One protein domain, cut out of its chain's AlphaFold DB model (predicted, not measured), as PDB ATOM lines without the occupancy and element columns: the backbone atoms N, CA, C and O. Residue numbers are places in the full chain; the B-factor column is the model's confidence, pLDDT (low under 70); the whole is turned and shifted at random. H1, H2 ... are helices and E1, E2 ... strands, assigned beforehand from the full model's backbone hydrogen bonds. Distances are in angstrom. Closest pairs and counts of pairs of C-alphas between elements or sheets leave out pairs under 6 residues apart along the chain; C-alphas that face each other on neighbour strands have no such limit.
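Overview. This is residues 24 to 163 of the 418 residues of the protein "ParB domain-containing protein" of Gammaproteobacteria bacterium (UniProt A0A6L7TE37). The model is a long, loose body of two lobes: H1, H2 and a small three-stranded sheet at one end, and at the other the helical hairpin H3 and H4, with H6 packed across H4 and H5 on H6. H3 follows E3 after a tight link of 1 residue and joins the two lobes, with its residues 88 to 95 near E1 and E2 and its length beside H4. The printed part has 140 residues, mostly helix, in the order H1 E1 E2 H2 E3 H3 H4 H5 H6; the mixed sheet runs E2 E1 E3. The radius of gyration of the C-alphas is 17.8 A, loose, and the elongated outline spans 54 by 34 by 24 A.

Arrangement. H1, residues 24 to 30, touches residues 59 to 63 alone of H2, residues 54 to 69; the closest C-alphas, Lys 24 and Leu 59, are 5.9 A apart. E1, residues 36 to 41, and E2, residues 47 to 49, form an antiparallel hairpin, with N 48 and O 39 at 2.9 A. E3, residues 79 to 86, is parallel to E1, with N 38 and O 80 at 2.8 A, and bends by 77 degrees at residue 83. H3, residues 88 to 102, is on the sheet at a height of 11.2 A, making two layers, a helix on one face of a sheet. H3 and H4, residues 107 to 124, touch at a shallow tilt of 18 degrees, opposite ways, closest at the C-alphas of Ser 89 and Arg 121, 4.9 A. H4 touches H6, residues 147 to 160, about perpendicular at 85 degrees, closest at the C-alphas of Ala 111 and Met 153, 4.7 A. H5, residues 131 to 140, touches H6, closest at the C-alphas of Val 135 and Gln 147, 6.6 A. In the six helices every O i to N i+4 pair is within hydrogen-bond range.

Along the chain. H1 begins at C-alpha 24 (19.872, -37.883, -34.761). H2 measures 22.9 A, H3 21.8 A and H4 26.0 A. H6 ends at C-alpha 160 (45.269, -42.098, -9.736).

Size, cuts and confidence. The two C-alphas farthest apart, Gly 71 and Arg 132, are 55.7 A apart. The printed part has no cut and no long link. Residue 52 and residues 101 to 104 have pLDDT under 70.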
ATOM      1  N   LYS A  24      19.720 -38.638 -33.513       88.81
ATOM      2  CA  LYS A  24      19.872 -37.883 -34.761       88.81
ATOM      3  C   LYS A  24      18.673 -38.095 -35.686       88.81
ATOM      4  O   LYS A  24      18.132 -37.111 -36.181       88.81
ATOM      5  N   ASP A  25      18.231 -39.336 -35.863       87.25
ATOM      6  CA  ASP A  25      17.066 -39.670 -36.693       87.25
ATOM      7  C   ASP A  25      15.777 -39.069 -36.134       87.25
ATOM      8  O   ASP A  25      14.998 -38.472 -36.871       87.25
ATOM      9  N   SER A  26      15.594 -39.127 -34.813       87.75
ATOM     10  CA  SER A  26      14.481 -38.446 -34.152       87.75
ATOM     11  C   SER A  26      14.510 -36.934 -34.419       87.75
ATOM     12  O   SER A  26      13.498 -36.375 -34.834       87.75
ATOM     13  N   ILE A  27      15.668 -36.271 -34.295       88.75
ATOM     14  CA  ILE A  27      15.800 -34.836 -34.617       88.75
ATOM     15  C   ILE A  27      15.467 -34.562 -36.092       88.75
ATOM     16  O   ILE A  27      14.858 -33.538 -36.393       88.75
ATOM     17  N   LYS A  28      15.823 -35.464 -37.017       87.12
ATOM     18  CA  LYS A  28      15.468 -35.327 -38.439       87.12
ATOM     19  C   LYS A  28      13.964 -35.403 -38.683       87.12
ATOM     20  O   LYS A  28      13.489 -34.680 -39.551       87.12
ATOM     21  N   GLN A  29      13.255 -36.273 -37.968       86.06
ATOM     22  CA  GLN A  29      11.828 -36.525 -38.184       86.06
ATOM     23  C   GLN A  29      10.930 -35.510 -37.475       86.06
ATOM     24  O   GLN A  29      10.007 -34.986 -38.086       86.06
ATOM     25  N   ILE A  30      11.198 -35.235 -36.196       86.62
ATOM     26  CA  ILE A  30      10.294 -34.465 -35.323       86.62
ATOM     27  C   ILE A  30      10.931 -33.197 -34.737       86.62
ATOM     28  O   ILE A  30      10.266 -32.437 -34.042       86.62
ATOM     29  N   GLY A  31      12.219 -32.958 -34.995       85.31
ATOM     30  CA  GLY A  31      12.962 -31.845 -34.410       85.31
ATOM     31  C   GLY A  31      13.374 -32.052 -32.950       85.31
ATOM     32  O   GLY A  31      13.320 -33.157 -32.404       85.31
ATOM     33  N   LEU A  32      13.868 -30.990 -32.304       86.38
ATOM     34  CA  LEU A  32      14.199 -31.045 -30.875       86.38
ATOM     35  C   LEU A  32      12.911 -30.935 -30.048       86.38
ATOM     36  O   LEU A  32      12.270 -29.898 -30.074       86.38
ATOM     37  N   LEU A  33      12.576 -31.948 -29.246       84.19
ATOM     38  CA  LEU A  33      11.434 -31.857 -28.319       84.19
ATOM     39  C   LEU A  33      11.755 -31.060 -27.048       84.19
ATOM     40  O   LEU A  33      10.956 -30.263 -26.570       84.19
ATOM     41  N   GLN A  34      12.929 -31.301 -26.461       85.12
ATOM     42  CA  GLN A  34      13.359 -30.571 -25.271       85.12
ATOM     43  C   GLN A  34      14.087 -29.300 -25.699       85.12
ATOM     44  O   GLN A  34      15.096 -29.439 -26.397       85.12
ATOM     45  N   PRO A  35      13.672 -28.109 -25.238       89.06
ATOM     46  CA  PRO A  35      14.316 -26.865 -25.625       89.06
ATOM     47  C   PRO A  35      15.795 -26.824 -25.223       89.06
ATOM     48  O   PRO A  35      16.239 -27.500 -24.280       89.06
ATOM     49  N   LEU A  36      16.565 -26.028 -25.961       91.44
ATOM     50  CA  LEU A  36      17.893 -25.587 -25.553       91.44
ATOM     51  C   LEU A  36      17.735 -24.363 -24.654       91.44
ATOM     52  O   LEU A  36      17.126 -23.374 -25.049       91.44
ATOM     53  N   VAL A  37      18.258 -24.444 -23.436       91.31
ATOM     54  CA  VAL A  37      18.221 -23.326 -22.493       91.31
ATOM     55  C   VAL A  37      19.541 -22.580 -22.600       91.31
ATOM     56  O   VAL A  37      20.593 -23.215 -22.551       91.31
ATOM     57  N   TYR A  38      19.489 -21.263 -22.740       92.25
ATOM     58  CA  TYR A  38      20.653 -20.384 -22.762       92.25
ATOM     59  C   TYR A  38      20.589 -19.396 -21.601       92.25
ATOM     60  O   TYR A  38      19.515 -18.900 -21.255       92.25
ATOM     61  N   VAL A  39      21.746 -19.118 -21.010       92.62
ATOM     62  CA  VAL A  39      21.950 -18.088 -19.979       92.62
ATOM     63  C   VAL A  39      23.103 -17.193 -20.402       92.62
ATOM     64  O   VAL A  39      23.967 -17.624 -21.171       92.62
ATOM     65  N   ARG A  40      23.150 -15.963 -19.892       92.94
ATOM     66  CA  ARG A  40      24.302 -15.092 -20.125       92.94
ATOM     67  C   ARG A  40      25.431 -15.467 -19.171       92.94
ATOM     68  O   ARG A  40      25.220 -15.529 -17.962       92.94
ATOM     69  N   SER A  41      26.620 -15.725 -19.693       90.75
ATOM     70  CA  SER A  41      27.792 -16.049 -18.879       90.75
ATOM     71  C   SER A  41      28.406 -14.776 -18.305       90.75
ATOM     72  O   SER A  41      28.690 -13.838 -19.046       90.75
ATOM     73  N   SER A  42      28.651 -14.725 -16.992       88.56
ATOM     74  CA  SER A  42      29.320 -13.564 -16.376       88.56
ATOM     75  C   SER A  42      30.761 -13.388 -16.860       88.56
ATOM     76  O   SER A  42      31.301 -12.288 -16.778       88.56
ATOM     77  N   ASN A  43      31.384 -14.470 -17.337       83.50
ATOM     78  CA  ASN A  43      32.795 -14.497 -17.706       83.50
ATOM     79  C   ASN A  43      33.016 -13.990 -19.135       83.50
ATOM     80  O   ASN A  43      33.927 -13.205 -19.367       83.50
ATOM     81  N   THR A  44      32.191 -14.446 -20.082       85.75
ATOM     82  CA  THR A  44      32.315 -14.119 -21.515       85.75
ATOM     83  C   THR A  44      31.330 -13.042 -21.966       85.75
ATOM     84  O   THR A  44      31.520 -12.460 -23.023       85.75
ATOM     85  N   GLN A  45      30.283 -12.761 -21.177       86.69
ATOM     86  CA  GLN A  45      29.133 -11.915 -21.546       86.69
ATOM     87  C   GLN A  45      28.315 -12.437 -22.745       86.69
ATOM     88  O   GLN A  45      27.373 -11.771 -23.191       86.69
ATOM     89  N   GLU A  46      28.616 -13.652 -23.210       89.75
ATOM     90  CA  GLU A  46      27.932 -14.356 -24.294       89.75
ATOM     91  C   GLU A  46      26.840 -15.301 -23.766       89.75
ATOM     92  O   GLU A  46      26.784 -15.633 -22.576       89.75
ATOM     93  N   PHE A  47      25.949 -15.735 -24.663       90.00
ATOM     94  CA  PHE A  47      24.936 -16.739 -24.350       90.00
ATOM     95  C   PHE A  47      25.525 -18.145 -24.424       90.00
ATOM     96  O   PHE A  47      25.916 -18.625 -25.486       90.00
ATOM     97  N   GLU A  48      25.509 -18.840 -23.293       90.44
ATOM     98  CA  GLU A  48      26.000 -20.207 -23.169       90.44
ATOM     99  C   GLU A  48      24.855 -21.172 -22.849       90.44
ATOM    100  O   GLU A  48      23.873 -20.825 -22.187       90.44
ATOM    101  N   LEU A  49      24.983 -22.417 -23.317       90.19
ATOM    102  CA  LEU A  49      24.012 -23.469 -23.028       90.19
ATOM    103  C   LEU A  49      23.970 -23.780 -21.528       90.19
ATOM    104  O   LEU A  49      24.962 -24.215 -20.948       90.19
ATOM    105  N   PHE A  50      22.785 -23.703 -20.934       87.38
ATOM    106  CA  PHE A  50      22.523 -24.064 -19.548       87.38
ATOM    107  C   PHE A  50      21.885 -25.455 -19.456       87.38
ATOM    108  O   PHE A  50      20.783 -25.690 -19.951       87.38
ATOM    109  N   GLY A  51      22.573 -26.404 -18.812       75.50
ATOM    110  CA  GLY A  51      22.117 -27.791 -18.689       75.50
ATOM    111  C   GLY A  51      22.244 -28.605 -19.990       75.50
ATOM    112  O   GLY A  51      21.879 -28.156 -21.067       75.50
ATOM    113  N   GLY A  52      22.800 -29.824 -19.886       69.06
ATOM    114  CA  GLY A  52      22.969 -30.914 -20.880       69.06
ATOM    115  C   GLY A  52      22.312 -30.832 -22.275       69.06
ATOM    116  O   GLY A  52      21.615 -31.756 -22.711       69.06
ATOM    117  N   GLY A  53      22.596 -29.764 -23.015       80.69
ATOM    118  CA  GLY A  53      22.210 -29.528 -24.404       80.69
ATOM    119  C   GLY A  53      23.342 -29.788 -25.393       80.69
ATOM    120  O   GLY A  53      23.058 -30.025 -26.557       80.69
ATOM    121  N   ARG A  54      24.610 -29.849 -24.949       85.06
ATOM    122  CA  ARG A  54      25.796 -29.940 -25.832       85.06
ATOM    123  C   ARG A  54      25.706 -31.067 -26.873       85.06
ATOM    124  O   ARG A  54      25.936 -30.837 -28.054       85.06
ATOM    125  N   ARG A  55      25.310 -32.281 -26.460       83.38
ATOM    126  CA  ARG A  55      25.135 -33.421 -27.386       83.38
ATOM    127  C   ARG A  55      23.967 -33.209 -28.355       83.38
ATOM    128  O   ARG A  55      24.103 -33.545 -29.523       83.38
ATOM    129  N   ARG A  56      22.847 -32.642 -27.886       87.00
ATOM    130  CA  ARG A  56      21.685 -32.326 -28.735       87.00
ATOM    131  C   ARG A  56      22.029 -31.240 -29.753       87.00
ATOM    132  O   ARG A  56      21.768 -31.445 -30.927       87.00
ATOM    133  N   LEU A  57      22.693 -30.164 -29.327       89.44
ATOM    134  CA  LEU A  57      23.157 -29.087 -30.204       89.44
ATOM    135  C   LEU A  57      24.143 -29.607 -31.259       89.44
ATOM    136  O   LEU A  57      23.987 -29.314 -32.436       89.44
ATOM    137  N   LYS A  58      25.108 -30.454 -30.871       90.50
ATOM    138  CA  LYS A  58      26.042 -31.069 -31.828       90.50
ATOM    139  C   LYS A  58      25.314 -31.871 -32.913       90.50
ATOM    140  O   LYS A  58      25.648 -31.753 -34.088       90.50
ATOM    141  N   LEU A  59      24.343 -32.698 -32.520       90.12
ATOM    142  CA  LEU A  59      23.564 -33.504 -33.467       90.12
ATOM    143  C   LEU A  59      22.641 -32.644 -34.331       90.12
ATOM    144  O   LEU A  59      22.552 -32.885 -35.529       90.12
ATOM    145  N   LEU A  60      22.012 -31.624 -33.748       90.69
ATOM    146  CA  LEU A  60      21.202 -30.649 -34.469       90.69
ATOM    147  C   LEU A  60      22.021 -29.933 -35.549       90.69
ATOM    148  O   LEU A  60      21.581 -29.890 -36.690       90.69
ATOM    149  N   ASN A  61      23.226 -29.452 -35.224       91.50
ATOM    150  CA  ASN A  61      24.109 -28.795 -36.194       91.50
ATOM    151  C   ASN A  61      24.463 -29.732 -37.359       91.50
ATOM    152  O   ASN A  61      24.482 -29.307 -38.511       91.50
ATOM    153  N   ALA A  62      24.704 -31.017 -37.074       91.19
ATOM    154  CA  ALA A  62      24.948 -32.014 -38.114       91.19
ATOM    155  C   ALA A  62      23.716 -32.222 -39.012       91.19
ATOM    156  O   ALA A  62      23.851 -32.272 -40.230       91.19
ATOM    157  N   VAL A  63      22.517 -32.304 -38.426       91.19
ATOM    158  CA  VAL A  63      21.261 -32.435 -39.182       91.19
ATOM    159  C   VAL A  63      20.981 -31.191 -40.024       91.19
ATOM    160  O   VAL A  63      20.627 -31.321 -41.188       91.19
ATOM    161  N   GLN A  64      21.158 -29.990 -39.473       91.25
ATOM    162  CA  GLN A  64      20.956 -28.744 -40.214       91.25
ATOM    163  C   GLN A  64      21.922 -28.621 -41.396       91.25
ATOM    164  O   GLN A  64      21.503 -28.199 -42.471       91.25
ATOM    165  N   LYS A  65      23.184 -29.036 -41.226       92.56
ATOM    166  CA  LYS A  65      24.160 -29.074 -42.322       92.56
ATOM    167  C   LYS A  65      23.704 -30.009 -43.450       92.56
ATOM    168  O   LYS A  65      23.643 -29.574 -44.593       92.56
ATOM    169  N   GLU A  66      23.307 -31.239 -43.114       91.75
ATOM    170  CA  GLU A  66      22.796 -32.217 -44.090       91.75
ATOM    171  C   GLU A  66      21.537 -31.716 -44.809       91.75
ATOM    172  O   GLU A  66      21.371 -31.926 -46.007       91.75
ATOM    173  N   ARG A  67      20.634 -31.033 -44.099       90.62
ATOM    174  CA  ARG A  67      19.436 -30.449 -44.713       90.62
ATOM    175  C   ARG A  67      19.774 -29.314 -45.672       90.62
ATOM    176  O   ARG A  67      19.240 -29.294 -46.774       90.62
ATOM    177  N   LYS A  68      20.699 -28.427 -45.286       91.12
ATOM    178  CA  LYS A  68      21.171 -27.327 -46.135       91.12
ATOM    179  C   LYS A  68      21.796 -27.841 -47.435       91.12
ATOM    180  O   LYS A  68      21.534 -27.277 -48.488       91.12
ATOM    181  N   GLU A  69      22.584 -28.913 -47.364       93.19
ATOM    182  CA  GLU A  69      23.193 -29.562 -48.537       93.19
ATOM    183  C   GLU A  69      22.142 -30.186 -49.471       93.19
ATOM    184  O   GLU A  69      22.293 -30.129 -50.687       93.19
ATOM    185  N   ASN A  70      21.045 -30.711 -48.918       91.25
ATOM    186  CA  ASN A  70      19.940 -31.305 -49.676       91.25
ATOM    187  C   ASN A  70      18.841 -30.298 -50.079       91.25
ATOM    188  O   ASN A  70      17.778 -30.717 -50.537       91.25
ATOM    189  N   GLY A  71      19.044 -28.992 -49.860       89.00
ATOM    190  CA  GLY A  71      18.047 -27.954 -50.157       89.00
ATOM    191  C   GLY A  71      16.770 -28.028 -49.308       89.00
ATOM    192  O   GLY A  71      15.728 -27.526 -49.716       89.00
ATOM    193  N   GLN A  72      16.823 -28.676 -48.143       88.81
ATOM    194  CA  GLN A  72      15.692 -28.822 -47.225       88.81
ATOM    195  C   GLN A  72      15.646 -27.684 -46.196       88.81
ATOM    196  O   GLN A  72      16.682 -27.226 -45.711       88.81
ATOM    197  N   GLU A  73      14.433 -27.309 -45.782       87.69
ATOM    198  CA  GLU A  73      14.193 -26.337 -44.707       87.69
ATOM    199  C   GLU A  73      14.865 -26.756 -43.380       87.69
ATOM    200  O   GLU A  73      14.857 -27.949 -43.013       87.69
ATOM    201  N   PRO A  74      15.438 -25.800 -42.621       85.56
ATOM    202  CA  PRO A  74      16.079 -26.073 -41.348       85.56
ATOM    203  C   PRO A  74      15.073 -26.577 -40.312       85.56
ATOM    204  O   PRO A  74      13.904 -26.205 -40.272       85.56
ATOM    205  N   VAL A  75      15.559 -27.437 -39.421       84.81
ATOM    206  CA  VAL A  75      14.758 -27.952 -38.308       84.81
ATOM    207  C   VAL A  75      14.532 -26.834 -37.275       84.81
ATOM    208  O   VAL A  75      15.527 -26.244 -36.834       84.81
ATOM    209  N   PRO A  76      13.283 -26.582 -36.828       81.62
ATOM    210  CA  PRO A  76      12.994 -25.634 -35.755       81.62
ATOM    211  C   PRO A  76      13.739 -25.976 -34.459       81.62
ATOM    212  O   PRO A  76      13.824 -27.140 -34.055       81.62
ATOM    213  N   VAL A  77      14.265 -24.950 -33.787       85.44
ATOM    214  CA  VAL A  77      15.072 -25.100 -32.567       85.44
ATOM    215  C   VAL A  77      14.350 -24.438 -31.397       85.44
ATOM    216  O   VAL A  77      14.512 -23.231 -31.190       85.44
ATOM    217  N   PRO A  78      13.560 -25.184 -30.602       86.19
ATOM    218  CA  PRO A  78      12.945 -24.601 -29.422       86.19
ATOM    219  C   PRO A  78      14.043 -24.156 -28.458       86.19
ATOM    220  O   PRO A  78      14.912 -24.937 -28.058       86.19
ATOM    221  N   THR A  79      14.009 -22.874 -28.120       89.50
ATOM    222  CA  THR A  79      15.065 -22.190 -27.379       89.50
ATOM    223  C   THR A  79      14.428 -21.385 -26.258       89.50
ATOM    224  O   THR A  79      13.455 -20.674 -26.481       89.50
ATOM    225  N   ILE A  80      14.976 -21.501 -25.052       91.75
ATOM    226  CA  ILE A  80      14.604 -20.672 -23.906       91.75
ATOM    227  C   ILE A  80      15.827 -19.845 -23.544       91.75
ATOM    228  O   ILE A  80      16.839 -20.398 -23.119       91.75
ATOM    229  N   VAL A  81      15.732 -18.530 -23.690       91.81
ATOM    230  CA  VAL A  81      16.762 -17.607 -23.213       91.81
ATOM    231  C   VAL A  81      16.321 -17.093 -21.855       91.81
ATOM    232  O   VAL A  81      15.239 -16.523 -21.724       91.81
ATOM    233  N   ARG A  82      17.131 -17.333 -20.827       90.81
ATOM    234  CA  ARG A  82      16.879 -16.781 -19.498       90.81
ATOM    235  C   ARG A  82      17.605 -15.449 -19.360       90.81
ATOM    236  O   ARG A  82      18.771 -15.339 -19.728       90.81
ATOM    237  N   ASN A  83      16.937 -14.474 -18.752       87.88
ATOM    238  CA  ASN A  83      17.495 -13.136 -18.525       87.88
ATOM    239  C   ASN A  83      18.541 -13.090 -17.393       87.88
ATOM    240  O   ASN A  83      19.098 -12.035 -17.105       87.88
ATOM    241  N   GLU A  84      18.809 -14.218 -16.735       88.12
ATOM    242  CA  GLU A  84      19.798 -14.317 -15.667       88.12
ATOM    243  C   GLU A  84      21.233 -14.347 -16.215       88.12
ATOM    244  O   GLU A  84      21.538 -15.031 -17.197       88.12
ATOM    245  N   THR A  85      22.127 -13.626 -15.535       89.00
ATOM    246  CA  THR A  85      23.573 -13.764 -15.733       89.00
ATOM    247  C   THR A  85      24.115 -14.757 -14.713       89.00
ATOM    248  O   THR A  85      23.894 -14.617 -13.509       89.00
ATOM    249  N   VAL A  86      24.811 -15.782 -15.191       90.81
ATOM    250  CA  VAL A  86      25.247 -16.933 -14.399       90.81
ATOM    251  C   VAL A  86      26.751 -17.102 -14.554       90.81
ATOM    252  O   VAL A  86      27.301 -16.914 -15.635       90.81
ATOM    253  N   SER A  87      27.436 -17.468 -13.472       90.38
ATOM    254  CA  SER A  87      28.873 -17.707 -13.547       90.38
ATOM    255  C   SER A  87      29.220 -18.999 -14.280       90.38
ATOM    256  O   SER A  87      28.473 -19.980 -14.229       90.38
ATOM    257  N   GLY A  88      30.387 -19.029 -14.932       87.69
ATOM    258  CA  GLY A  88      30.838 -20.203 -15.692       87.69
ATOM    259  C   GLY A  88      30.882 -21.489 -14.853       87.69
ATOM    260  O   GLY A  88      30.508 -22.560 -15.327       87.69
ATOM    261  N   SER A  89      31.237 -21.391 -13.564       91.00
ATOM    262  CA  SER A  89      31.223 -22.536 -12.639       91.00
ATOM    263  C   SER A  89      29.816 -23.096 -12.392       91.00
ATOM    264  O   SER A  89      29.638 -24.313 -12.339       91.00
ATOM    265  N   LYS A  90      28.794 -22.234 -12.298       91.25
ATOM    266  CA  LYS A  90      27.382 -22.642 -12.186       91.25
ATOM    267  C   LYS A  90      26.860 -23.263 -13.485       91.25
ATOM    268  O   LYS A  90      26.082 -24.218 -13.426       91.25
ATOM    269  N   ILE A  91      27.301 -22.770 -14.644       90.19
ATOM    270  CA  ILE A  91      26.976 -23.365 -15.950       90.19
ATOM    271  C   ILE A  91      27.543 -24.790 -16.028       90.19
ATOM    272  O   ILE A  91      26.791 -25.731 -16.295       90.19
ATOM    273  N   GLU A  92      28.820 -24.993 -15.699       88.94
ATOM    274  CA  GLU A  92      29.422 -26.336 -15.681       88.94
ATOM    275  C   GLU A  92      28.772 -27.260 -14.642       88.94
ATOM    276  O   GLU A  92      28.491 -28.432 -14.926       88.94
ATOM    277  N   LEU A  93      28.414 -26.735 -13.468       91.62
ATOM    278  CA  LEU A  93      27.678 -27.499 -12.464       91.62
ATOM    279  C   LEU A  93      26.303 -27.954 -12.979       91.62
ATOM    280  O   LEU A  93      25.904 -29.098 -12.745       91.62
ATOM    281  N   SER A  94      25.597 -27.115 -13.743       89.50
ATOM    282  CA  SER A  94      24.322 -27.494 -14.371       89.50
ATOM    283  C   SER A  94      24.493 -28.688 -15.322       89.50
ATOM    284  O   SER A  94      23.677 -29.620 -15.344       89.50
ATOM    285  N   HIS A  95      25.596 -28.718 -16.077       86.50
ATOM    286  CA  HIS A  95      25.944 -29.840 -16.940       86.50
ATOM    287  C   HIS A  95      26.284 -31.091 -16.127       86.50
ATOM    288  O   HIS A  95      25.871 -32.194 -16.507       86.50
ATOM    289  N   LEU A  96      27.002 -30.945 -15.013       88.50
ATOM    290  CA  LEU A  96      27.322 -32.045 -14.109       88.50
ATOM    291  C   LEU A  96      26.052 -32.671 -13.513       88.50
ATOM    292  O   LEU A  96      25.869 -33.886 -13.634       88.50
ATOM    293  N   ILE A  97      25.152 -31.863 -12.945       87.75
ATOM    294  CA  ILE A  97      23.882 -32.307 -12.342       87.75
ATOM    295  C   ILE A  97      23.048 -33.084 -13.366       87.75
ATOM    296  O   ILE A  97      22.633 -34.220 -13.119       87.75
ATOM    297  N   GLN A  98      22.867 -32.523 -14.562       80.19
ATOM    298  CA  GLN A  98      22.070 -33.157 -15.608       80.19
ATOM    299  C   GLN A  98      22.633 -34.517 -16.048       80.19
ATOM    300  O   GLN A  98      21.879 -35.459 -16.319       80.19
ATOM    301  N   ASN A  99      23.959 -34.619 -16.131       78.06
ATOM    302  CA  ASN A  99      24.649 -35.851 -16.498       78.06
ATOM    303  C   ASN A  99      24.640 -36.892 -15.375       78.06
ATOM    304  O   ASN A  99      24.630 -38.089 -15.668       78.06
ATOM    305  N   HIS A 100      24.629 -36.454 -14.117       74.56
ATOM    306  CA  HIS A 100      24.557 -37.327 -12.951       74.56
ATOM    307  C   HIS A 100      23.214 -38.065 -12.870       74.56
ATOM    308  O   HIS A 100      23.198 -39.254 -12.561       74.56
ATOM    309  N   ILE A 101      22.111 -37.381 -13.196       63.56
ATOM    310  CA  ILE A 101      20.748 -37.941 -13.156       63.56
ATOM    311  C   ILE A 101      20.512 -38.950 -14.291       63.56
ATOM    312  O   ILE A 101      19.826 -39.949 -14.106       63.56
ATOM    313  N   ARG A 102      21.075 -38.709 -15.483       60.47
ATOM    314  CA  ARG A 102      20.651 -39.406 -16.712       60.47
ATOM    315  C   ARG A 102      21.426 -40.685 -17.077       60.47
ATOM    316  O   ARG A 102      21.003 -41.347 -18.022       60.47
ATOM    317  N   ARG A 103      22.565 -41.035 -16.448       60.81
ATOM    318  CA  ARG A 103      23.425 -42.151 -16.932       60.81
ATOM    319  C   ARG A 103      24.236 -42.891 -15.855       60.81
ATOM    320  O   ARG A 103      24.826 -42.271 -14.970       60.81
ATOM    321  N   ARG A 104      24.422 -44.208 -16.052       65.38
ATOM    322  CA  ARG A 104      25.555 -44.983 -15.500       65.38
ATOM    323  C   ARG A 104      26.849 -44.563 -16.220       65.38
ATOM    324  O   ARG A 104      27.265 -45.205 -17.178       65.38
ATOM    325  N   ARG A 105      27.451 -43.436 -15.827       76.81
ATOM    326  CA  ARG A 105      28.824 -43.087 -16.245       76.81
ATOM    327  C   ARG A 105      29.841 -43.848 -15.401       76.81
ATOM    328  O   ARG A 105      29.551 -44.162 -14.244       76.81
ATOM    329  N   LYS A 106      31.032 -44.092 -15.959       88.00
ATOM    330  CA  LYS A 106      32.160 -44.620 -15.184       88.00
ATOM    331  C   LYS A 106      32.496 -43.636 -14.066       88.00
ATOM    332  O   LYS A 106      32.267 -42.429 -14.186       88.00
ATOM    333  N   PHE A 107      33.020 -44.162 -12.963       90.94
ATOM    334  CA  PHE A 107      33.358 -43.340 -11.804       90.94
ATOM    335  C   PHE A 107      34.370 -42.245 -12.171       90.94
ATOM    336  O   PHE A 107      34.178 -41.092 -11.789       90.94
ATOM    337  N   VAL A 108      35.375 -42.592 -12.984       93.25
ATOM    338  CA  VAL A 108      36.404 -41.663 -13.470       93.25
ATOM    339  C   VAL A 108      35.819 -40.496 -14.271       93.25
ATOM    340  O   VAL A 108      36.139 -39.352 -13.972       93.25
ATOM    341  N   ASP A 109      34.883 -40.741 -15.196       90.56
ATOM    342  CA  ASP A 109      34.269 -39.675 -16.005       90.56
ATOM    343  C   ASP A 109      33.525 -38.667 -15.128       90.56
ATOM    344  O   ASP A 109      33.551 -37.459 -15.362       90.56
ATOM    345  N   ARG A 110      32.828 -39.176 -14.103       90.12
ATOM    346  CA  ARG A 110      32.111 -38.339 -13.141       90.12
ATOM    347  C   ARG A 110      33.088 -37.532 -12.289       90.12
ATOM    348  O   ARG A 110      32.820 -36.364 -12.026       90.12
ATOM    349  N   ALA A 111      34.192 -38.145 -11.869       93.75
ATOM    350  CA  ALA A 111      35.218 -37.487 -11.075       93.75
ATOM    351  C   ALA A 111      35.932 -36.381 -11.874       93.75
ATOM    352  O   ALA A 111      36.096 -35.285 -11.344       93.75
ATOM    353  N   LEU A 112      36.277 -36.630 -13.144       93.12
ATOM    354  CA  LEU A 112      36.892 -35.647 -14.049       93.12
ATOM    355  C   LEU A 112      35.994 -34.422 -14.230       93.12
ATOM    356  O   LEU A 112      36.405 -33.312 -13.919       93.12
ATOM    357  N   HIS A 113      34.731 -34.635 -14.608       90.56
ATOM    358  CA  HIS A 113      33.766 -33.543 -14.766       90.56
ATOM    359  C   HIS A 113      33.563 -32.735 -13.471       90.56
ATOM    360  O   HIS A 113      33.374 -31.521 -13.513       90.56
ATOM    361  N   LEU A 114      33.570 -33.403 -12.311       94.12
ATOM    362  CA  LEU A 114      33.482 -32.721 -11.021       94.12
ATOM    363  C   LEU A 114      34.738 -31.882 -10.745       94.12
ATOM    364  O   LEU A 114      34.612 -30.761 -10.256       94.12
ATOM    365  N   ASN A 115      35.927 -32.405 -11.049       94.94
ATOM    366  CA  ASN A 115      37.173 -31.662 -10.892       94.94
ATOM    367  C   ASN A 115      37.205 -30.433 -11.812       94.94
ATOM    368  O   ASN A 115      37.505 -29.351 -11.320       94.94
ATOM    369  N   ASP A 116      36.794 -30.562 -13.076       92.69
ATOM    370  CA  ASP A 116      36.699 -29.441 -14.023       92.69
ATOM    371  C   ASP A 116      35.753 -28.343 -13.505       92.69
ATOM    372  O   ASP A 116      36.072 -27.154 -13.539       92.69
ATOM    373  N   CYS A 117      34.602 -28.738 -12.945       93.88
ATOM    374  CA  CYS A 117      33.648 -27.815 -12.332       93.88
ATOM    375  C   CYS A 117      34.247 -27.068 -11.127       93.88
ATOM    376  O   CYS A 117      34.026 -25.864 -10.968       93.88
ATOM    377  N   LEU A 118      34.996 -27.767 -10.270       95.50
ATOM    378  CA  LEU A 118      35.655 -27.153  -9.116       95.50
ATOM    379  C   LEU A 118      36.811 -26.247  -9.543       95.50
ATOM    380  O   LEU A 118      36.953 -25.164  -8.990       95.50
ATOM    381  N   GLU A 119      37.591 -26.626 -10.552       94.31
ATOM    382  CA  GLU A 119      38.649 -25.777 -11.108       94.31
ATOM    383  C   GLU A 119      38.089 -24.504 -11.744       94.31
ATOM    384  O   GLU A 119      38.654 -23.428 -11.552       94.31
ATOM    385  N   ALA A 120      36.957 -24.592 -12.449       92.12
ATOM    386  CA  ALA A 120      36.260 -23.415 -12.960       92.12
ATOM    387  C   ALA A 120      35.840 -22.478 -11.818       92.12
ATOM    388  O   ALA A 120      36.008 -21.262 -11.923       92.12
ATOM    389  N   ARG A 121      35.355 -23.036 -10.699       94.75
ATOM    390  CA  ARG A 121      35.004 -22.250  -9.511       94.75
ATOM    391  C   ARG A 121      36.225 -21.609  -8.861       94.75
ATOM    392  O   ARG A 121      36.161 -20.437  -8.514       94.75
ATOM    393  N   GLU A 122      37.314 -22.352  -8.697       95.44
ATOM    394  CA  GLU A 122      38.572 -21.853  -8.124       95.44
ATOM    395  C   GLU A 122      39.170 -20.711  -8.954       95.44
ATOM    396  O   GLU A 122      39.642 -19.726  -8.387       95.44
ATOM    397  N   LYS A 123      39.109 -20.817 -10.290       93.31
ATOM    398  CA  LYS A 123      39.516 -19.746 -11.212       93.31
ATOM    399  C   LYS A 123      38.659 -18.496 -11.038       93.31
ATOM    400  O   LYS A 123      39.204 -17.405 -10.969       93.31
ATOM    401  N   GLU A 124      37.341 -18.655 -10.918       91.94
ATOM    402  CA  GLU A 124      36.410 -17.536 -10.729       91.94
ATOM    403  C   GLU A 124      36.679 -16.754  -9.433       91.94
ATOM    404  O   GLU A 124      36.600 -15.533  -9.425       91.94
ATOM    405  N   ILE A 125      37.019 -17.445  -8.339       93.94
ATOM    406  CA  ILE A 125      37.322 -16.806  -7.044       93.94
ATOM    407  C   ILE A 125      38.815 -16.511  -6.835       93.94
ATOM    408  O   ILE A 125      39.200 -16.111  -5.737       93.94
ATOM    409  N   ALA A 126      39.654 -16.771  -7.845       94.00
ATOM    410  CA  ALA A 126      41.111 -16.626  -7.814       94.00
ATOM    411  C   ALA A 126      41.812 -17.300  -6.611       94.00
ATOM    412  O   ALA A 126      42.861 -16.847  -6.152       94.00
ATOM    413  N   ARG A 127      41.256 -18.402  -6.087       95.81
ATOM    414  CA  ARG A 127      41.860 -19.170  -4.984       95.81
ATOM    415  C   ARG A 127      41.463 -20.639  -5.013       95.81
ATOM    416  O   ARG A 127      40.405 -21.006  -5.521       95.81
ATOM    417  N   LYS A 128      42.278 -21.480  -4.374       94.31
ATOM    418  CA  LYS A 128      41.941 -22.889  -4.141       94.31
ATOM    419  C   LYS A 128      40.828 -23.032  -3.106       94.31
ATOM    420  O   LYS A 128      40.785 -22.308  -2.107       94.31
ATOM    421  N   LEU A 129      39.931 -23.983  -3.353       94.19
ATOM    422  CA  LEU A 129      38.875 -24.348  -2.422       94.19
ATOM    423  C   LEU A 129      39.364 -25.473  -1.518       94.19
ATOM    424  O   LEU A 129      39.911 -26.480  -1.973       94.19
ATOM    425  N   SER A 130      39.087 -25.356  -0.225       96.00
ATOM    426  CA  SER A 130      39.162 -26.522   0.645       96.00
ATOM    427  C   SER A 130      38.083 -27.536   0.252       96.00
ATOM    428  O   SER A 130      37.034 -27.215  -0.321       96.00
ATOM    429  N   GLN A 131      38.301 -28.797   0.618       95.00
ATOM    430  CA  GLN A 131      37.321 -29.852   0.361       95.00
ATOM    431  C   GLN A 131      35.979 -29.586   1.071       95.00
ATOM    432  O   GLN A 131      34.911 -29.895   0.541       95.00
ATOM    433  N   ARG A 132      36.012 -28.957   2.255       96.44
ATOM    434  CA  ARG A 132      34.808 -28.574   3.007       96.44
ATOM    435  C   ARG A 132      33.998 -27.501   2.294       96.44
ATOM    436  O   ARG A 132      32.786 -27.661   2.159       96.44
ATOM    437  N   GLU A 133      34.667 -26.469   1.795       96.94
ATOM    438  CA  GLU A 133      34.031 -25.419   0.995       96.94
ATOM    439  C   GLU A 133      33.470 -25.975  -0.312       96.94
ATOM    440  O   GLU A 133      32.339 -25.662  -0.666       96.94
ATOM    441  N   SER A 134      34.209 -26.868  -0.977       97.12
ATOM    442  CA  SER A 134      33.761 -27.521  -2.213       97.12
ATOM    443  C   SER A 134      32.446 -28.280  -2.010       97.12
ATOM    444  O   SER A 134      31.506 -28.101  -2.778       97.12
ATOM    445  N   VAL A 135      32.331 -29.094  -0.949       97.31
ATOM    446  CA  VAL A 135      31.071 -29.801  -0.640       97.31
ATOM    447  C   VAL A 135      29.941 -28.834  -0.315       97.31
ATOM    448  O   VAL A 135      28.817 -29.066  -0.754       97.31
ATOM    449  N   ARG A 136      30.216 -27.783   0.467       97.12
ATOM    450  CA  ARG A 136      29.205 -26.781   0.822       97.12
ATOM    451  C   ARG A 136      28.656 -26.114  -0.439       97.12
ATOM    452  O   ARG A 136      27.453 -26.173  -0.667       97.12
ATOM    453  N   TRP A 137      29.547 -25.609  -1.288       96.25
ATOM    454  CA  TRP A 137      29.191 -24.949  -2.540       96.25
ATOM    455  C   TRP A 137      28.386 -25.871  -3.466       96.25
ATOM    456  O   TRP A 137      27.332 -25.474  -3.954       96.25
ATOM    457  N   LEU A 138      28.814 -27.127  -3.651       95.88
ATOM    458  CA  LEU A 138      28.081 -28.099  -4.473       95.88
ATOM    459  C   LEU A 138      26.657 -28.349  -3.950       95.88
ATOM    460  O   LEU A 138      25.714 -28.390  -4.737       95.88
ATOM    461  N   ARG A 139      26.483 -28.482  -2.627       95.00
ATOM    462  CA  ARG A 139      25.167 -28.707  -2.003       95.00
ATOM    463  C   ARG A 139      24.241 -27.506  -2.143       95.00
ATOM    464  O   ARG A 139      23.088 -27.695  -2.512       95.00
ATOM    465  N   GLU A 140      24.750 -26.302  -1.886       95.25
ATOM    466  CA  GLU A 140      24.003 -25.043  -2.035       95.25
ATOM    467  C   GLU A 140      23.464 -24.853  -3.460       95.25
ATOM    468  O   GLU A 140      22.442 -24.207  -3.658       95.25
ATOM    469  N   HIS A 141      24.116 -25.468  -4.448       92.69
ATOM    470  CA  HIS A 141      23.754 -25.377  -5.860       92.69
ATOM    471  C   HIS A 141      23.112 -26.666  -6.407       92.69
ATOM    472  O   HIS A 141      23.118 -26.905  -7.614       92.69
ATOM    473  N   GLY A 142      22.544 -27.508  -5.536       90.75
ATOM    474  CA  GLY A 142      21.706 -28.643  -5.944       90.75
ATOM    475  C   GLY A 142      22.456 -29.929  -6.308       90.75
ATOM    476  O   GLY A 142      21.857 -30.839  -6.882       90.75
ATOM    477  N   PHE A 143      23.743 -30.049  -5.965       92.12
ATOM    478  CA  PHE A 143      24.526 -31.277  -6.131       92.12
ATOM    479  C   PHE A 143      24.887 -31.902  -4.767       92.12
ATOM    480  O   PHE A 143      25.942 -31.607  -4.191       92.12
ATOM    481  N   PRO A 144      24.030 -32.779  -4.208       90.94
ATOM    482  CA  PRO A 144      24.298 -33.411  -2.924       90.94
ATOM    483  C   PRO A 144      25.454 -34.415  -3.036       90.94
ATOM    484  O   PRO A 144      25.359 -35.437  -3.711       90.94
ATOM    485  N   ILE A 145      26.550 -34.141  -2.329       93.56
ATOM    486  CA  ILE A 145      27.721 -35.023  -2.246       93.56
ATOM    487  C   ILE A 145      28.213 -35.156  -0.797       93.56
ATOM    488  O   ILE A 145      28.099 -34.228   0.015       93.56
ATOM    489  N   SER A 146      28.743 -36.328  -0.437       95.38
ATOM    490  CA  SER A 146      29.416 -36.547   0.848       95.38
ATOM    491  C   SER A 146      30.894 -36.148   0.774       95.38
ATOM    492  O   SER A 146      31.521 -36.238  -0.280       95.38
ATOM    493  N   GLN A 147      31.482 -35.778   1.916       95.75
ATOM    494  CA  GLN A 147      32.928 -35.528   2.026       95.75
ATOM    495  C   GLN A 147      33.757 -36.727   1.550       95.75
ATOM    496  O   GLN A 147      34.720 -36.568   0.807       95.75
ATOM    497  N   SER A 148      33.345 -37.942   1.928       95.19
ATOM    498  CA  SER A 148      34.023 -39.174   1.522       95.19
ATOM    499  C   SER A 148      34.002 -39.384   0.010       95.19
ATOM    500  O   SER A 148      35.036 -39.705  -0.564       95.19
ATOM    501  N   LEU A 149      32.859 -39.156  -0.646       94.94
ATOM    502  CA  LEU A 149      32.739 -39.313  -2.093       94.94
ATOM    503  C   LEU A 149      33.562 -38.260  -2.841       94.94
ATOM    504  O   LEU A 149      34.246 -38.609  -3.798       94.94
ATOM    505  N   LEU A 150      33.543 -37.002  -2.384       96.00
ATOM    506  CA  LEU A 150      34.393 -35.963  -2.966       96.00
ATOM    507  C   LEU A 150      35.880 -36.313  -2.805       96.00
ATOM    508  O   LEU A 150      36.654 -36.132  -3.736       96.00
ATOM    509  N   SER A 151      36.277 -36.853  -1.651       96.50
ATOM    510  CA  SER A 151      37.650 -37.307  -1.410       96.50
ATOM    511  C   SER A 151      38.073 -38.430  -2.347       96.50
ATOM    512  O   SER A 151      39.133 -38.336  -2.962       96.50
ATOM    513  N   ASP A 152      37.218 -39.437  -2.537       96.31
ATOM    514  CA  ASP A 152      37.474 -40.519  -3.489       96.31
ATOM    515  C   ASP A 152      37.601 -39.977  -4.927       96.31
ATOM    516  O   ASP A 152      38.526 -40.345  -5.648       96.31
ATOM    517  N   MET A 153      36.718 -39.061  -5.342       96.38
ATOM    518  CA  MET A 153      36.737 -38.466  -6.686       96.38
ATOM    519  C   MET A 153      37.977 -37.603  -6.937       96.38
ATOM    520  O   MET A 153      38.640 -37.773  -7.958       96.38
ATOM    521  N   LEU A 154      38.331 -36.713  -6.006       96.00
ATOM    522  CA  LEU A 154      39.520 -35.870  -6.149       96.00
ATOM    523  C   LEU A 154      40.805 -36.699  -6.115       96.00
ATOM    524  O   LEU A 154      41.711 -36.429  -6.896       96.00
ATOM    525  N   PHE A 155      40.876 -37.727  -5.264       96.56
ATOM    526  CA  PHE A 155      41.998 -38.666  -5.260       96.56
ATOM    527  C   PHE A 155      42.110 -39.411  -6.595       96.56
ATOM    528  O   PHE A 155      43.202 -39.554  -7.137       96.56
ATOM    529  N   THR A 156      40.975 -39.811  -7.170       96.81
ATOM    530  CA  THR A 156      40.943 -40.463  -8.484       96.81
ATOM    531  C   THR A 156      41.544 -39.573  -9.558       96.81
ATOM    532  O   THR A 156      42.436 -40.013 -10.263       96.81
ATOM    533  N   VAL A 157      41.100 -38.321  -9.673       95.56
ATOM    534  CA  VAL A 157      41.557 -37.431 -10.753       95.56
ATOM    535  C   VAL A 157      42.979 -36.938 -10.523       95.56
ATOM    536  O   VAL A 157      43.802 -36.983 -11.427       95.56
ATOM    537  N   ARG A 158      43.278 -36.460  -9.314       92.44
ATOM    538  CA  ARG A 158      44.525 -35.735  -9.035       92.44
ATOM    539  C   ARG A 158      45.702 -36.648  -8.713       92.44
ATOM    540  O   ARG A 158      46.829 -36.168  -8.691       92.44
ATOM    541  N   LYS A 159      45.450 -37.921  -8.386       92.81
ATOM    542  CA  LYS A 159      46.498 -38.890  -8.035       92.81
ATOM    543  C   LYS A 159      46.455 -40.143  -8.896       92.81
ATOM    544  O   LYS A 159      47.479 -40.490  -9.455       92.81
ATOM    545  N   LEU A 160      45.308 -40.812  -9.025       94.81
ATOM    546  CA  LEU A 160      45.269 -42.098  -9.736       94.81
ATOM    547  C   LEU A 160      45.177 -41.968 -11.258       94.81
ATOM    548  O   LEU A 160      45.702 -42.820 -11.952       94.81
ATOM    549  N   TYR A 161      44.515 -40.946 -11.800       93.81
ATOM    550  CA  TYR A 161      44.273 -40.838 -13.241       93.81
ATOM    551  C   TYR A 161      45.551 -40.806 -14.095       93.81
ATOM    552  O   TYR A 161      45.555 -41.463 -15.134       93.81
ATOM    553  N   PRO A 162      46.637 -40.127 -13.673       89.75
ATOM    554  CA  PRO A 162      47.916 -40.205 -14.375       89.75
ATOM    555  C   PRO A 162      48.591 -41.584 -14.305       89.75
ATOM    556  O   PRO A 162      49.369 -41.896 -15.194       89.75
ATOM    557  N   LEU A 163      48.294 -42.388 -13.275       89.31
ATOM    558  CA  LEU A 163      49.044 -43.605 -12.926       89.31
ATOM    559  C   LEU A 163      48.313 -44.915 -13.267       89.31
ATOM    560  O   LEU A 163      48.949 -45.918 -13.543       89.31
TER     561      LEU A 163